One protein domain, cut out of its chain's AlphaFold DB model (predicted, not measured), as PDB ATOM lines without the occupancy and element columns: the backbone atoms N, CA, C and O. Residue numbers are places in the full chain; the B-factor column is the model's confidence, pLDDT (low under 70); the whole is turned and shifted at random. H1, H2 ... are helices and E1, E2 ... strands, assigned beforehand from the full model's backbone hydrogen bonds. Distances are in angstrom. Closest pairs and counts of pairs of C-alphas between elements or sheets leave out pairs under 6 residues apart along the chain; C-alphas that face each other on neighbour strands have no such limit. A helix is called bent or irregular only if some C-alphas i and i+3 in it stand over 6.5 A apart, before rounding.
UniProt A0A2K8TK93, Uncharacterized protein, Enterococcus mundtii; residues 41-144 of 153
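AT A GLANCE: This is residues 41 to 144 of the 153 residues of an uncharacterized protein of Enterococcus mundtii (UniProt A0A2K8TK93). One antiparallel sheet of seven strands curls like part of a barrel, nearly closed: E1 to E4 face E6 and E7, with E5 as the hinge, and the edges E1 and E7 come near each other. H2 packs on E6 and E7, after a long loop that reaches out to Glu 130; the tiny H1 only grazes the sheet. The printed part has 104 residues, with two named helices and seven named strands in the order E1 E2 E3 E4 E5 H1 E6 E7 H2 along the chain; the order across the sheet is E1 E2 E3 E4 E5 E6 E7, and the class is mixed, helices and strands. The whole is compact, radius of gyration of the C-alphas 14.1 A, yet only just elongated, spanning 47 by 31 by 23 A.

IN THESE COORDINATES: Find C-alpha 42 at (25.315, -57.199, 26.121), where E1 begins, residues 42 to 47. Then come E2, 50 to 54; E3, 59 to 64; E4, 70 to 78, 25.4 A long; E5, 87 to 92; H1, 97 to 100; E6, 105 to 113, 23.6 A; E7, 116 to 120; and H2, 135 to 144, 14.4 A, ending at C-alpha 144 (7.122, -49.249, 11.559).

HOW THE PARTS SIT: E1 to E5 form a meander, each strand the antiparallel neighbour of the one before; look for N 44 and O 52 at 2.8 A, N 53 and O 61 at 2.8 A, N 62 and O 72 at 2.9 A, and N 77 and O 89 at 2.8 A. In this folded sheet, one sheet bent back on itself into two leaves that face each other, E5 and E6 are antiparallel neighbours with N 88 and O 106 within hydrogen-bond range at 2.9 A, and the hairpin E6 and E7 has N 109 and O 118 within hydrogen-bond range at 3.1 A. The closest C-alphas of E1 and E7, Val 44 and Gln 118, are 7.3 A apart. H2 is on the sheet, height 9.5 A, and its O i to N i+4 pairs are within hydrogen-bond range; H1 is too short for such a pair.

THE WHOLE: Pro 67 and Glu 130 have the farthest C-alphas, 48.0 A apart. The printed part has no cut; the link E7 to H2 is long. Confidence is under 70 in 39 residues, among them 109 to 132.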
ATOM      1  N   PRO A  41      26.574 -53.315  28.561       72.62
ATOM      2  CA  PRO A  41      27.212 -54.319  27.727       72.62
ATOM      3  C   PRO A  41      26.341 -55.570  27.613       72.62
ATOM      4  O   PRO A  41      25.774 -56.047  28.600       72.62
ATOM      5  N   GLY A  42      26.234 -56.108  26.406       68.75
ATOM      6  CA  GLY A  42      25.315 -57.199  26.121       68.75
ATOM      7  C   GLY A  42      25.263 -57.546  24.644       68.75
ATOM      8  O   GLY A  42      25.750 -56.807  23.794       68.75
ATOM      9  N   THR A  43      24.670 -58.693  24.336       65.50
ATOM     10  CA  THR A  43      24.443 -59.120  22.954       65.50
ATOM     11  C   THR A  43      22.986 -58.893  22.591       65.50
ATOM     12  O   THR A  43      22.092 -59.304  23.329       65.50
ATOM     13  N   VAL A  44      22.762 -58.272  21.440       67.75
ATOM     14  CA  VAL A  44      21.461 -58.176  20.785       67.75
ATOM     15  C   VAL A  44      21.510 -58.941  19.459       67.75
ATOM     16  O   VAL A  44      22.528 -58.958  18.764       67.75
ATOM     17  N   TRP A  45      20.418 -59.616  19.111       61.31
ATOM     18  CA  TRP A  45      20.315 -60.422  17.892       61.31
ATOM     19  C   TRP A  45      19.595 -59.630  16.836       61.31
ATOM     20  O   TRP A  45      18.472 -59.218  17.062       61.31
ATOM     21  N   LYS A  46      20.225 -59.415  15.693       62.28
ATOM     22  CA  LYS A  46      19.660 -58.583  14.639       62.28
ATOM     23  C   LYS A  46      18.586 -59.331  13.839       62.28
ATOM     24  O   LYS A  46      17.559 -58.767  13.474       62.28
ATOM     25  N   ASP A  47      18.883 -60.591  13.564       64.81
ATOM     26  CA  ASP A  47      18.071 -61.602  12.900       64.81
ATOM     27  C   ASP A  47      18.621 -62.982  13.312       64.81
ATOM     28  O   ASP A  47      19.592 -63.061  14.072       64.81
ATOM     29  N   ASP A  48      18.042 -64.066  12.790       66.81
ATOM     30  CA  ASP A  48      18.480 -65.442  13.082       66.81
ATOM     31  C   ASP A  48      19.936 -65.737  12.667       66.81
ATOM     32  O   ASP A  48      20.447 -66.810  12.979       66.81
ATOM     33  N   ASN A  49      20.593 -64.836  11.924       73.56
ATOM     34  CA  ASN A  49      21.916 -65.055  11.344       73.56
ATOM     35  C   ASN A  49      22.889 -63.898  11.605       73.56
ATOM     36  O   ASN A  49      23.889 -63.758  10.893       73.56
ATOM     37  N   SER A  50      22.608 -63.000  12.546       77.00
ATOM     38  CA  SER A  50      23.563 -61.963  12.906       77.00
ATOM     39  C   SER A  50      23.336 -61.396  14.294       77.00
ATOM     40  O   SER A  50      22.216 -61.232  14.776       77.00
ATOM     41  N   THR A  51      24.445 -61.059  14.940       80.12
ATOM     42  CA  THR A  51      24.479 -60.514  16.292       80.12
ATOM     43  C   THR A  51      25.232 -59.200  16.313       80.12
ATOM     44  O   THR A  51      26.155 -58.965  15.532       80.12
ATOM     45  N   LEU A  52      24.818 -58.333  17.224       80.81
ATOM     46  CA  LEU A  52      25.527 -57.125  17.584       80.81
ATOM     47  C   LEU A  52      25.771 -57.169  19.086       80.81
ATOM     48  O   LEU A  52      24.842 -57.253  19.885       80.81
ATOM     49  N   LYS A  53      27.032 -57.137  19.480       84.81
ATOM     50  CA  LYS A  53      27.447 -57.142  20.870       84.81
ATOM     51  C   LYS A  53      27.933 -55.755  21.246       84.81
ATOM     52  O   LYS A  53      28.936 -55.281  20.728       84.81
ATOM     53  N   VAL A  54      27.224 -55.123  22.165       83.25
ATOM     54  CA  VAL A  54      27.648 -53.897  22.830       83.25
ATOM     55  C   VAL A  54      28.739 -54.284  23.823       83.25
ATOM     56  O   VAL A  54      28.472 -55.027  24.771       83.25
ATOM     57  N   ILE A  55      29.973 -53.844  23.582       85.50
ATOM     58  CA  ILE A  55      31.100 -54.089  24.493       85.50
ATOM     59  C   ILE A  55      31.156 -52.961  25.521       85.50
ATOM     60  O   ILE A  55      31.185 -53.230  26.720       85.50
ATOM     61  N   ASP A  56      31.111 -51.723  25.038       83.94
ATOM     62  CA  ASP A  56      31.036 -50.501  25.834       83.94
ATOM     63  C   ASP A  56      30.289 -49.393  25.060       83.94
ATOM     64  O   ASP A  56      29.645 -49.654  24.037       83.94
ATOM     65  N   ASP A  57      30.338 -48.164  25.575       82.50
ATOM     66  CA  ASP A  57      29.667 -46.977  25.032       82.50
ATOM     67  C   ASP A  57      30.280 -46.445  23.725       82.50
ATOM     68  O   ASP A  57      29.697 -45.570  23.080       82.50
ATOM     69  N   SER A  58      31.428 -46.985  23.316       87.69
ATOM     70  CA  SER A  58      32.190 -46.568  22.138       87.69
ATOM     71  C   SER A  58      32.435 -47.696  21.136       87.69
ATOM     72  O   SER A  58      32.733 -47.445  19.968       87.69
ATOM     73  N   THR A  59      32.323 -48.948  21.578       89.69
ATOM     74  CA  THR A  59      32.777 -50.114  20.825       89.69
ATOM     75  C   THR A  59      31.720 -51.200  20.801       89.69
ATOM     76  O   THR A  59      31.375 -51.785  21.831       89.69
ATOM     77  N   TRP A  60      31.255 -51.538  19.600       88.38
ATOM     78  CA  TRP A  60      30.343 -52.655  19.358       88.38
ATOM     79  C   TRP A  60      30.996 -53.696  18.439       88.38
ATOM     80  O   TRP A  60      31.936 -53.406  17.705       88.38
ATOM     81  N   GLU A  61      30.507 -54.928  18.464       89.56
ATOM     82  CA  GLU A  61      30.990 -56.029  17.631       89.56
ATOM     83  C   GLU A  61      29.826 -56.631  16.850       89.56
ATOM     84  O   GLU A  61      28.887 -57.173  17.426       89.56
ATOM     85  N   TYR A  62      29.886 -56.547  15.524       86.94
ATOM     86  CA  TYR A  62      28.921 -57.182  14.640       86.94
ATOM     87  C   TYR A  62      29.460 -58.512  14.137       86.94
ATOM     88  O   TYR A  62      30.570 -58.584  13.609       86.94
ATOM     89  N   THR A  63      28.649 -59.556  14.244       87.25
ATOM     90  CA  THR A  63      28.955 -60.872  13.690       87.25
ATOM     91  C   THR A  63      27.824 -61.295  12.772       87.25
ATOM     92  O   THR A  63      26.655 -61.242  13.146       87.25
ATOM     93  N   LYS A  64      28.177 -61.734  11.563       85.00
ATOM     94  CA  LYS A  64      27.246 -62.368  10.631       85.00
ATOM     95  C   LYS A  64      27.497 -63.867  10.627       85.00
ATOM     96  O   LYS A  64      28.612 -64.299  10.320       85.00
ATOM     97  N   ASP A  65      26.468 -64.636  10.944       78.62
ATOM     98  CA  ASP A  65      26.516 -66.084  10.909       78.62
ATOM     99  C   ASP A  65      26.703 -66.548   9.467       78.62
ATOM    100  O   ASP A  65      26.004 -66.181   8.520       78.62
ATOM    101  N   SER A  66      27.765 -67.317   9.308       75.75
ATOM    102  CA  SER A  66      28.310 -67.820   8.062       75.75
ATOM    103  C   SER A  66      29.071 -69.095   8.431       75.75
ATOM    104  O   SER A  66      29.519 -69.209   9.573       75.75
ATOM    105  N   PRO A  67      29.282 -70.050   7.508       75.94
ATOM    106  CA  PRO A  67      30.108 -71.234   7.772       75.94
ATOM    107  C   PRO A  67      31.490 -70.917   8.373       75.94
ATOM    108  O   PRO A  67      32.083 -71.759   9.042       75.94
ATOM    109  N   MET A  68      31.989 -69.696   8.150       79.31
ATOM    110  CA  MET A  68      33.082 -69.087   8.904       79.31
ATOM    111  C   MET A  68      32.640 -67.679   9.336       79.31
ATOM    112  O   MET A  68      32.690 -66.761   8.510       79.31
ATOM    113  N   PRO A  69      32.150 -67.499  10.578       80.69
ATOM    114  CA  PRO A  69      31.734 -66.190  11.055       80.69
ATOM    115  C   PRO A  69      32.962 -65.292  11.219       80.69
ATOM    116  O   PRO A  69      34.006 -65.719  11.713       80.69
ATOM    117  N   VAL A  70      32.828 -64.040  10.789       84.44
ATOM    118  CA  VAL A  70      33.847 -63.004  10.976       84.44
ATOM    119  C   VAL A  70      33.209 -61.876  11.767       84.44
ATOM    120  O   VAL A  70      32.244 -61.262  11.306       84.44
ATOM    121  N   SER A  71      33.757 -61.620  12.950       88.62
ATOM    122  CA  SER A  71      33.363 -60.497  13.792       88.62
ATOM    123  C   SER A  71      34.077 -59.230  13.334       88.62
ATOM    124  O   SER A  71      35.264 -59.250  12.996       88.62
ATOM    125  N   LYS A  72      33.338 -58.127  13.294       90.31
ATOM    126  CA  LYS A  72      33.827 -56.810  12.903       90.31
ATOM    127  C   LYS A  72      33.548 -55.823  14.023       90.31
ATOM    128  O   LYS A  72      32.414 -55.718  14.487       90.31
ATOM    129  N   GLN A  73      34.582 -55.105  14.436       92.25
ATOM    130  CA  GLN A  73      34.467 -54.067  15.449       92.25
ATOM    131  C   GLN A  73      33.948 -52.779  14.812       92.25
ATOM    132  O   GLN A  73      34.429 -52.363  13.765       92.25
ATOM    133  N   ILE A  74      32.965 -52.166  15.452       87.75
ATOM    134  CA  ILE A  74      32.304 -50.936  15.031       87.75
ATOM    135  C   ILE A  74      32.575 -49.901  16.108       87.75
ATOM    136  O   ILE A  74      32.419 -50.187  17.296       87.75
ATOM    137  N   SER A  75      32.973 -48.707  15.682       89.50
ATOM    138  CA  SER A  75      33.167 -47.576  16.586       89.50
ATOM    139  C   SER A  75      31.938 -46.683  16.550       89.50
ATOM    140  O   SER A  75      31.484 -46.283  15.473       89.50
ATOM    141  N   VAL A  76      31.422 -46.353  17.726       85.50
ATOM    142  CA  VAL A  76      30.281 -45.463  17.922       85.50
ATOM    143  C   VAL A  76      30.656 -44.311  18.847       85.50
ATOM    144  O   VAL A  76      31.600 -44.389  19.625       85.50
ATOM    145  N   GLU A  77      29.909 -43.224  18.749       87.06
ATOM    146  CA  GLU A  77      29.991 -42.081  19.649       87.06
ATOM    147  C   GLU A  77      28.588 -41.782  20.168       87.06
ATOM    148  O   GLU A  77      27.651 -41.647  19.380       87.06
ATOM    149  N   ARG A  78      28.426 -41.671  21.486       84.19
ATOM    150  CA  ARG A  78      27.175 -41.189  22.074       84.19
ATOM    151  C   ARG A  78      26.986 -39.716  21.720       84.19
ATOM    152  O   ARG A  78      27.898 -38.911  21.885       84.19
ATOM    153  N   ILE A  79      25.788 -39.355  21.284       83.38
ATOM    154  CA  ILE A  79      25.414 -37.971  20.986       83.38
ATOM    155  C   ILE A  79      24.290 -37.494  21.918       83.38
ATOM    156  O   ILE A  79      23.969 -38.151  22.911       83.38
ATOM    157  N   GLU A  80      23.747 -36.305  21.645       83.31
ATOM    158  CA  GLU A  80      22.627 -35.737  22.399       83.31
ATOM    159  C   GLU A  80      21.410 -36.669  22.338       83.31
ATOM    160  O   GLU A  80      21.020 -37.120  21.260       83.31
ATOM    161  N   ASP A  81      20.808 -36.940  23.497       82.19
ATOM    162  CA  ASP A  81      19.622 -37.787  23.585       82.19
ATOM    163  C   ASP A  81      18.452 -37.135  22.850       82.19
ATOM    164  O   ASP A  81      18.157 -35.949  23.029       82.19
ATOM    165  N   TYR A  82      17.729 -37.926  22.067       78.00
ATOM    166  CA  TYR A  82      16.578 -37.452  21.319       78.00
ATOM    167  C   TYR A  82      15.299 -37.988  21.949       78.00
ATOM    168  O   TYR A  82      15.062 -39.193  22.004       78.00
ATOM    169  N   THR A  83      14.458 -37.080  22.445       80.00
ATOM    170  CA  THR A  83      13.145 -37.407  23.025       80.00
ATOM    171  C   THR A  83      13.213 -38.482  24.133       80.00
ATOM    172  O   THR A  83      12.340 -39.341  24.274       80.00
ATOM    173  N   GLY A  84      14.272 -38.432  24.947       77.38
ATOM    174  CA  GLY A  84      14.490 -39.366  26.056       77.38
ATOM    175  C   GLY A  84      15.043 -40.734  25.648       77.38
ATOM    176  O   GLY A  84      15.037 -41.640  26.475       77.38
ATOM    177  N   PHE A  85      15.512 -40.886  24.407       77.81
ATOM    178  CA  PHE A  85      16.251 -42.060  23.946       77.81
ATOM    179  C   PHE A  85      17.741 -41.758  23.852       77.81
ATOM    180  O   PHE A  85      18.140 -40.719  23.316       77.81
ATOM    181  N   GLU A  86      18.562 -42.700  24.314       80.19
ATOM    182  CA  GLU A  86      19.997 -42.636  24.066       80.19
ATOM    183  C   GLU A  86      20.247 -42.721  22.565       80.19
ATOM    184  O   GLU A  86      19.672 -43.559  21.858       80.19
ATOM    185  N   THR A  87      21.109 -41.831  22.086       79.75
ATOM    186  CA  THR A  87      21.395 -41.712  20.662       79.75
ATOM    187  C   THR A  87      22.889 -41.873  20.419       79.75
ATOM    188  O   THR A  87      23.713 -41.308  21.137       79.75
ATOM    189  N   TYR A  88      23.243 -42.659  19.405       81.25
ATOM    190  CA  TYR A  88      24.626 -42.973  19.050       81.25
ATOM    191  C   TYR A  88      24.874 -42.677  17.577       81.25
ATOM    192  O   TYR A  88      23.980 -42.776  16.748       81.25
ATOM    193  N   LYS A  89      26.099 -42.338  17.215       82.62
ATOM    194  CA  LYS A  89      26.529 -42.135  15.837       82.62
ATOM    195  C   LYS A  89      27.608 -43.152  15.506       82.62
ATOM    196  O   LYS A  89      28.563 -43.287  16.261       82.62
ATOM    197  N   ILE A  90      27.494 -43.837  14.369       83.62
ATOM    198  CA  ILE A  90      28.589 -44.686  13.880       83.62
ATOM    199  C   ILE A  90      29.717 -43.798  13.353       83.62
ATOM    200  O   ILE A  90      29.509 -42.956  12.479       83.62
ATOM    201  N   ILE A  91      30.913 -44.009  13.897       87.56
ATOM    202  CA  ILE A  91      32.153 -43.330  13.514       87.56
ATOM    203  C   ILE A  91      32.946 -44.187  12.532       87.56
ATOM    204  O   ILE A  91      33.461 -43.675  11.540       87.56
ATOM    205  N   ASP A  92      32.995 -45.494  12.780       88.31
ATOM    206  CA  ASP A  92      33.590 -46.474  11.880       88.31
ATOM    207  C   ASP A  92      32.712 -47.724  11.828       88.31
ATOM    208  O   ASP A  92      32.395 -48.325  12.852       88.31
ATOM    209  N   SER A  93      32.324 -48.105  10.616       83.75
ATOM    210  CA  SER A  93      31.478 -49.266  10.340       83.75
ATOM    211  C   SER A  93      32.267 -50.546  10.058       83.75
ATOM    212  O   SER A  93      31.647 -51.596   9.884       83.75
ATOM    213  N   ALA A  94      33.599 -50.477   9.943       88.31
ATOM    214  CA  ALA A  94      34.457 -51.584   9.512       88.31
ATOM    215  C   ALA A  94      33.968 -52.273   8.220       88.31
ATOM    216  O   ALA A  94      33.940 -53.507   8.099       88.31
ATOM    217  N   ASP A  95      33.519 -51.475   7.246       82.38
ATOM    218  CA  ASP A  95      32.958 -51.922   5.963       82.38
ATOM    219  C   ASP A  95      31.750 -52.871   6.095       82.38
ATOM    220  O   ASP A  95      31.451 -53.658   5.189       82.38
ATOM    221  N   VAL A  96      31.063 -52.880   7.241       79.38
ATOM    222  CA  VAL A  96      29.774 -53.566   7.379       79.38
ATOM    223  C   VAL A  96      28.752 -52.749   6.606       79.38
ATOM    224  O   VAL A  96      28.400 -51.644   7.011       79.38
ATOM    225  N   LYS A  97      28.274 -53.269   5.470       74.94
ATOM    226  CA  LYS A  97      27.430 -52.504   4.540       74.94
ATOM    227  C   LYS A  97      26.183 -51.933   5.211       74.94
ATOM    228  O   LYS A  97      25.770 -50.820   4.898       74.94
ATOM    229  N   GLU A  98      25.665 -52.678   6.174       71.25
ATOM    230  CA  GLU A  98      24.530 -52.362   7.030       71.25
ATOM    231  C   GLU A  98      24.743 -51.103   7.902       71.25
ATOM    232  O   GLU A  98      23.772 -50.521   8.374       71.25
ATOM    233  N   PHE A  99      25.992 -50.657   8.066       72.94
ATOM    234  CA  PHE A  99      26.414 -49.462   8.809       72.94
ATOM    235  C   PHE A  99      27.160 -48.434   7.934       72.94
ATOM    236  O   PHE A  99      27.498 -47.348   8.396       72.94
ATOM    237  N   THR A 100      27.434 -48.754   6.663       60.22
ATOM    238  CA  THR A 100      28.200 -47.881   5.745       60.22
ATOM    239  C   THR A 100      27.359 -46.811   5.044       60.22
ATOM    240  O   THR A 100      27.915 -45.835   4.548       60.22
ATOM    241  N   SER A 101      26.030 -46.971   4.974       54.38
ATOM    242  CA  SER A 101      25.128 -45.961   4.389       54.38
ATOM    243  C   SER A 101      24.582 -44.973   5.422       54.38
ATOM    244  O   SER A 101      23.958 -43.973   5.063       54.38
ATOM    245  N   SER A 102      24.786 -45.238   6.711       54.78
ATOM    246  CA  SER A 102      24.186 -44.466   7.786       54.78
ATOM    247  C   SER A 102      25.069 -43.277   8.155       54.78
ATOM    248  O   SER A 102      25.740 -43.284   9.181       54.78
ATOM    249  N   THR A 103      24.960 -42.185   7.398       53.38
ATOM    250  CA  THR A 103      25.198 -40.812   7.903       53.38
ATOM    251  C   THR A 103      24.179 -40.402   8.979       53.38
ATOM    252  O   THR A 103      23.908 -39.222   9.182       53.38
ATOM    253  N   HIS A 104      23.552 -41.383   9.614       58.91
ATOM    254  CA  HIS A 104      22.329 -41.285  10.374       58.91
ATOM    255  C   HIS A 104      22.631 -41.666  11.818       58.91
ATOM    256  O   HIS A 104      23.419 -42.565  12.088       58.91
ATOM    257  N   GLU A 105      22.020 -40.933  12.726       69.44
ATOM    258  CA  GLU A 105      22.053 -41.154  14.165       69.44
ATOM    259  C   GLU A 105      21.225 -42.412  14.510       69.44
ATOM    260  O   GLU A 105      20.279 -42.735  13.799       69.44
ATOM    261  N   PHE A 106      21.600 -43.152  15.552       72.44
ATOM    262  CA  PHE A 106      21.050 -44.450  15.955       72.44
ATOM    263  C   PHE A 106      20.308 -44.296  17.264       72.44
ATOM    264  O   PHE A 106      20.837 -43.698  18.195       72.44
ATOM    265  N   PHE A 107      19.137 -44.914  17.369       71.75
ATOM    266  CA  PHE A 107      18.332 -44.871  18.580       71.75
ATOM    267  C   PHE A 107      18.435 -46.175  19.353       71.75
ATOM    268  O   PHE A 107      18.125 -47.251  18.834       71.75
ATOM    269  N   VAL A 108      18.765 -46.084  20.634       71.75
ATOM    270  CA  VAL A 108      18.520 -47.185  21.565       71.75
ATOM    271  C   VAL A 108      17.101 -47.032  22.087       71.75
ATOM    272  O   VAL A 108      16.780 -46.060  22.768       71.75
ATOM    273  N   ILE A 109      16.240 -47.999  21.768       66.75
ATOM    274  CA  ILE A 109      14.849 -47.996  22.218       66.75
ATOM    275  C   ILE A 109      14.649 -49.212  23.117       66.75
ATOM    276  O   ILE A 109      14.449 -50.324  22.621       66.75
ATOM    277  N   PRO A 110      14.679 -49.030  24.447       55.94
ATOM    278  CA  PRO A 110      14.419 -50.107  25.386       55.94
ATOM    279  C   PRO A 110      12.927 -50.462  25.359       55.94
ATOM    280  O   PRO A 110      12.133 -49.993  26.168       55.94
ATOM    281  N   ILE A 111      12.522 -51.295  24.401       57.78
ATOM    282  CA  ILE A 111      11.236 -51.989  24.454       57.78
ATOM    283  C   ILE A 111      11.489 -53.295  25.196       57.78
ATOM    284  O   ILE A 111      11.892 -54.281  24.584       57.78
ATOM    285  N   GLU A 112      11.277 -53.293  26.512       55.78
ATOM    286  CA  GLU A 112      11.370 -54.521  27.297       55.78
ATOM    287  C   GLU A 112      10.234 -55.481  26.931       55.78
ATOM    288  O   GLU A 112       9.129 -55.433  27.466       55.78
ATOM    289  N   GLU A 113      10.529 -56.401  26.023       50.78
ATOM    290  CA  GLU A 113       9.735 -57.597  25.791       50.78
ATOM    291  C   GLU A 113      10.616 -58.797  26.144       50.78
ATOM    292  O   GLU A 113      11.691 -58.990  25.580       50.78
ATOM    293  N   ASN A 114      10.204 -59.581  27.144       51.50
ATOM    294  CA  ASN A 114      10.995 -60.687  27.701       51.50
ATOM    295  C   ASN A 114      12.376 -60.286  28.279       51.50
ATOM    296  O   ASN A 114      13.286 -61.117  28.300       51.50
ATOM    297  N   GLY A 115      12.536 -59.044  28.760       54.38
ATOM    298  CA  GLY A 115      13.769 -58.557  29.402       54.38
ATOM    299  C   GLY A 115      14.904 -58.200  28.435       54.38
ATOM    300  O   GLY A 115      16.070 -58.235  28.822       54.38
ATOM    301  N   ILE A 116      14.580 -57.910  27.172       51.31
ATOM    302  CA  ILE A 116      15.553 -57.605  26.114       51.31
ATOM    303  C   ILE A 116      15.445 -56.124  25.732       51.31
ATOM    304  O   ILE A 116      14.357 -55.630  25.464       51.31
ATOM    305  N   THR A 117      16.581 -55.424  25.691       64.31
ATOM    306  CA  THR A 117      16.700 -54.052  25.161       64.31
ATOM    307  C   THR A 117      16.843 -54.097  23.640       64.31
ATOM    308  O   THR A 117      17.619 -54.905  23.128       64.31
ATOM    309  N   GLN A 118      16.117 -53.240  22.913       65.38
ATOM    310  CA  GLN A 118      16.157 -53.197  21.448       65.38
ATOM    311  C   GLN A 118      16.994 -52.014  20.937       65.38
ATOM    312  O   GLN A 118      17.020 -50.941  21.538       65.38
ATOM    313  N   ILE A 119      17.676 -52.200  19.803       69.31
ATOM    314  CA  ILE A 119      18.439 -51.141  19.126       69.31
ATOM    315  C   ILE A 119      17.781 -50.888  17.772       69.31
ATOM    316  O   ILE A 119      17.686 -51.795  16.945       69.31
ATOM    317  N   SER A 120      17.300 -49.663  17.558       67.69
ATOM    318  CA  SER A 120      16.645 -49.255  16.320       67.69
ATOM    319  C   SER A 120      17.604 -48.459  15.445       67.69
ATOM    320  O   SER A 120      18.186 -47.450  15.845       67.69
ATOM    321  N   PHE A 121      17.737 -48.922  14.211       63.44
ATOM    322  CA  PHE A 121      18.582 -48.327  13.195       63.44
ATOM    323  C   PHE A 121      17.674 -47.482  12.321       63.44
ATOM    324  O   PHE A 121      16.908 -47.999  11.507       63.44
ATOM    325  N   GLY A 122      17.687 -46.180  12.551       59.38
ATOM    326  CA  GLY A 122      16.828 -45.274  11.814       59.38
ATOM    327  C   GLY A 122      17.369 -43.868  11.883       59.38
ATOM    328  O   GLY A 122      17.793 -43.439  12.944       59.38
ATOM    329  N   ALA A 123      17.303 -43.155  10.761       52.72
ATOM    330  CA  ALA A 123      17.576 -41.730  10.715       52.72
ATOM    331  C   ALA A 123      16.779 -41.002  11.800       52.72
ATOM    332  O   ALA A 123      15.543 -40.972  11.749       52.72
ATOM    333  N   VAL A 124      17.479 -40.378  12.754       53.25
ATOM    334  CA  VAL A 124      16.894 -39.253  13.484       53.25
ATOM    335  C   VAL A 124      16.381 -38.289  12.413       53.25
ATOM    336  O   VAL A 124      17.129 -37.939  11.492       53.25
ATOM    337  N   PRO A 125      15.087 -37.927  12.431       51.19
ATOM    338  CA  PRO A 125      14.606 -36.903  11.526       51.19
ATOM    339  C   PRO A 125      15.438 -35.656  11.811       51.19
ATOM    340  O   PRO A 125      15.555 -35.257  12.969       51.19
ATOM    341  N   SER A 126      16.051 -35.078  10.773       48.62
ATOM    342  CA  SER A 126      16.842 -33.859  10.929       48.62
ATOM    343  C   SER A 126      16.045 -32.844  11.753       48.62
ATOM    344  O   SER A 126      14.818 -32.751  11.624       48.62
ATOM    345  N   LYS A 127      16.743 -32.058  12.587       49.41
ATOM    346  CA  LYS A 127      16.155 -30.951  13.371       49.41
ATOM    347  C   LYS A 127      15.342 -29.955  12.502       49.41
ATOM    348  O   LYS A 127      14.701 -29.070  13.050       49.41
ATOM    349  N   GLU A 128      15.353 -30.103  11.173       45.78
ATOM    350  CA  GLU A 128      14.593 -29.326  10.187       45.78
ATOM    351  C   GLU A 128      13.083 -29.616  10.153       45.78
ATOM    352  O   GLU A 128      12.338 -28.806   9.608       45.78
ATOM    353  N   ASN A 129      12.591 -30.715  10.739       49.19
ATOM    354  CA  ASN A 129      11.148 -30.872  10.952       49.19
ATOM    355  C   ASN A 129      10.750 -30.159  12.252       49.19
ATOM    356  O   ASN A 129      10.800 -30.747  13.335       49.19
ATOM    357  N   GLU A 130      10.397 -28.876  12.132       44.38
ATOM    358  CA  GLU A 130       9.893 -28.013  13.207       44.38
ATOM    359  C   GLU A 130       8.753 -28.703  13.977       44.38
ATOM    360  O   GLU A 130       7.604 -28.745  13.543       44.38
ATOM    361  N   GLY A 131       9.090 -29.297  15.121       55.66
ATOM    362  CA  GLY A 131       8.156 -30.026  15.980       55.66
ATOM    363  C   GLY A 131       8.781 -31.235  16.667       55.66
ATOM    364  O   GLY A 131       8.366 -31.577  17.772       55.66
ATOM    365  N   GLY A 132       9.810 -31.842  16.059       65.75
ATOM    366  CA  GLY A 132      10.355 -33.114  16.535       65.75
ATOM    367  C   GLY A 132       9.286 -34.218  16.577       65.75
ATOM    368  O   GLY A 132       8.126 -34.012  16.235       65.75
ATOM    369  N   ARG A 133       9.674 -35.427  16.978       73.81
ATOM    370  CA  ARG A 133       8.723 -36.500  17.315       73.81
ATOM    371  C   ARG A 133       8.624 -36.600  18.827       73.81
ATOM    372  O   ARG A 133       9.642 -36.492  19.512       73.81
ATOM    373  N   THR A 134       7.423 -36.842  19.335       81.44
ATOM    374  CA  THR A 134       7.192 -37.242  20.726       81.44
ATOM    375  C   THR A 134       7.752 -38.639  20.998       81.44
ATOM    376  O   THR A 134       8.103 -39.377  20.077       81.44
ATOM    377  N   HIS A 135       7.877 -38.999  22.277       79.50
ATOM    378  CA  HIS A 135       8.500 -40.257  22.698       79.50
ATOM    379  C   HIS A 135       7.787 -41.467  22.079       79.50
ATOM    380  O   HIS A 135       8.421 -42.334  21.479       79.50
ATOM    381  N   ASP A 136       6.456 -41.462  22.128       80.94
ATOM    382  CA  ASP A 136       5.620 -42.530  21.579       80.94
ATOM    383  C   ASP A 136       5.675 -42.580  20.047       80.94
ATOM    384  O   ASP A 136       5.719 -43.663  19.465       80.94
ATOM    385  N   GLU A 137       5.748 -41.424  19.381       79.31
ATOM    386  CA  GLU A 137       5.915 -41.358  17.926       79.31
ATOM    387  C   GLU A 137       7.274 -41.893  17.478       79.31
ATOM    388  O   GLU A 137       7.365 -42.473  16.399       79.31
ATOM    389  N   VAL A 138       8.333 -41.732  18.281       75.88
ATOM    390  CA  VAL A 138       9.632 -42.370  18.016       75.88
ATOM    391  C   VAL A 138       9.515 -43.884  18.152       75.88
ATOM    392  O   VAL A 138       9.959 -44.593  17.253       75.88
ATOM    393  N   ILE A 139       8.856 -44.391  19.199       76.75
ATOM    394  CA  ILE A 139       8.623 -45.836  19.374       76.75
ATOM    395  C   ILE A 139       7.824 -46.404  18.195       76.75
ATOM    396  O   ILE A 139       8.198 -47.434  17.630       76.75
ATOM    397  N   GLU A 140       6.724 -45.755  17.807       76.88
ATOM    398  CA  GLU A 140       5.887 -46.194  16.688       76.88
ATOM    399  C   GLU A 140       6.642 -46.111  15.358       76.88
ATOM    400  O   GLU A 140       6.622 -47.062  14.571       76.88
ATOM    401  N   PHE A 141       7.348 -45.003  15.117       73.56
ATOM    402  CA  PHE A 141       8.163 -44.824  13.923       73.56
ATOM    403  C   PHE A 141       9.228 -45.911  13.824       73.56
ATOM    404  O   PHE A 141       9.352 -46.537  12.774       73.56
ATOM    405  N   SER A 142       9.944 -46.194  14.908       69.62
ATOM    406  CA  SER A 142      10.944 -47.253  14.939       69.62
ATOM    407  C   SER A 142      10.329 -48.622  14.687       69.62
ATOM    408  O   SER A 142      10.807 -49.320  13.801       69.62
ATOM    409  N   ARG A 143       9.198 -48.970  15.317       71.62
ATOM    410  CA  ARG A 143       8.471 -50.228  15.039       71.62
ATOM    411  C   ARG A 143       8.005 -50.370  13.588       71.62
ATOM    412  O   ARG A 143       7.861 -51.491  13.104       71.62
ATOM    413  N   LYS A 144       7.708 -49.260  12.909       69.00
ATOM    414  CA  LYS A 144       7.122 -49.249  11.559       69.00
ATOM    415  C   LYS A 144       8.153 -49.116  10.437       69.00
ATOM    416  O   LYS A 144       7.984 -49.738   9.391       69.00
TER     417      LYS A 144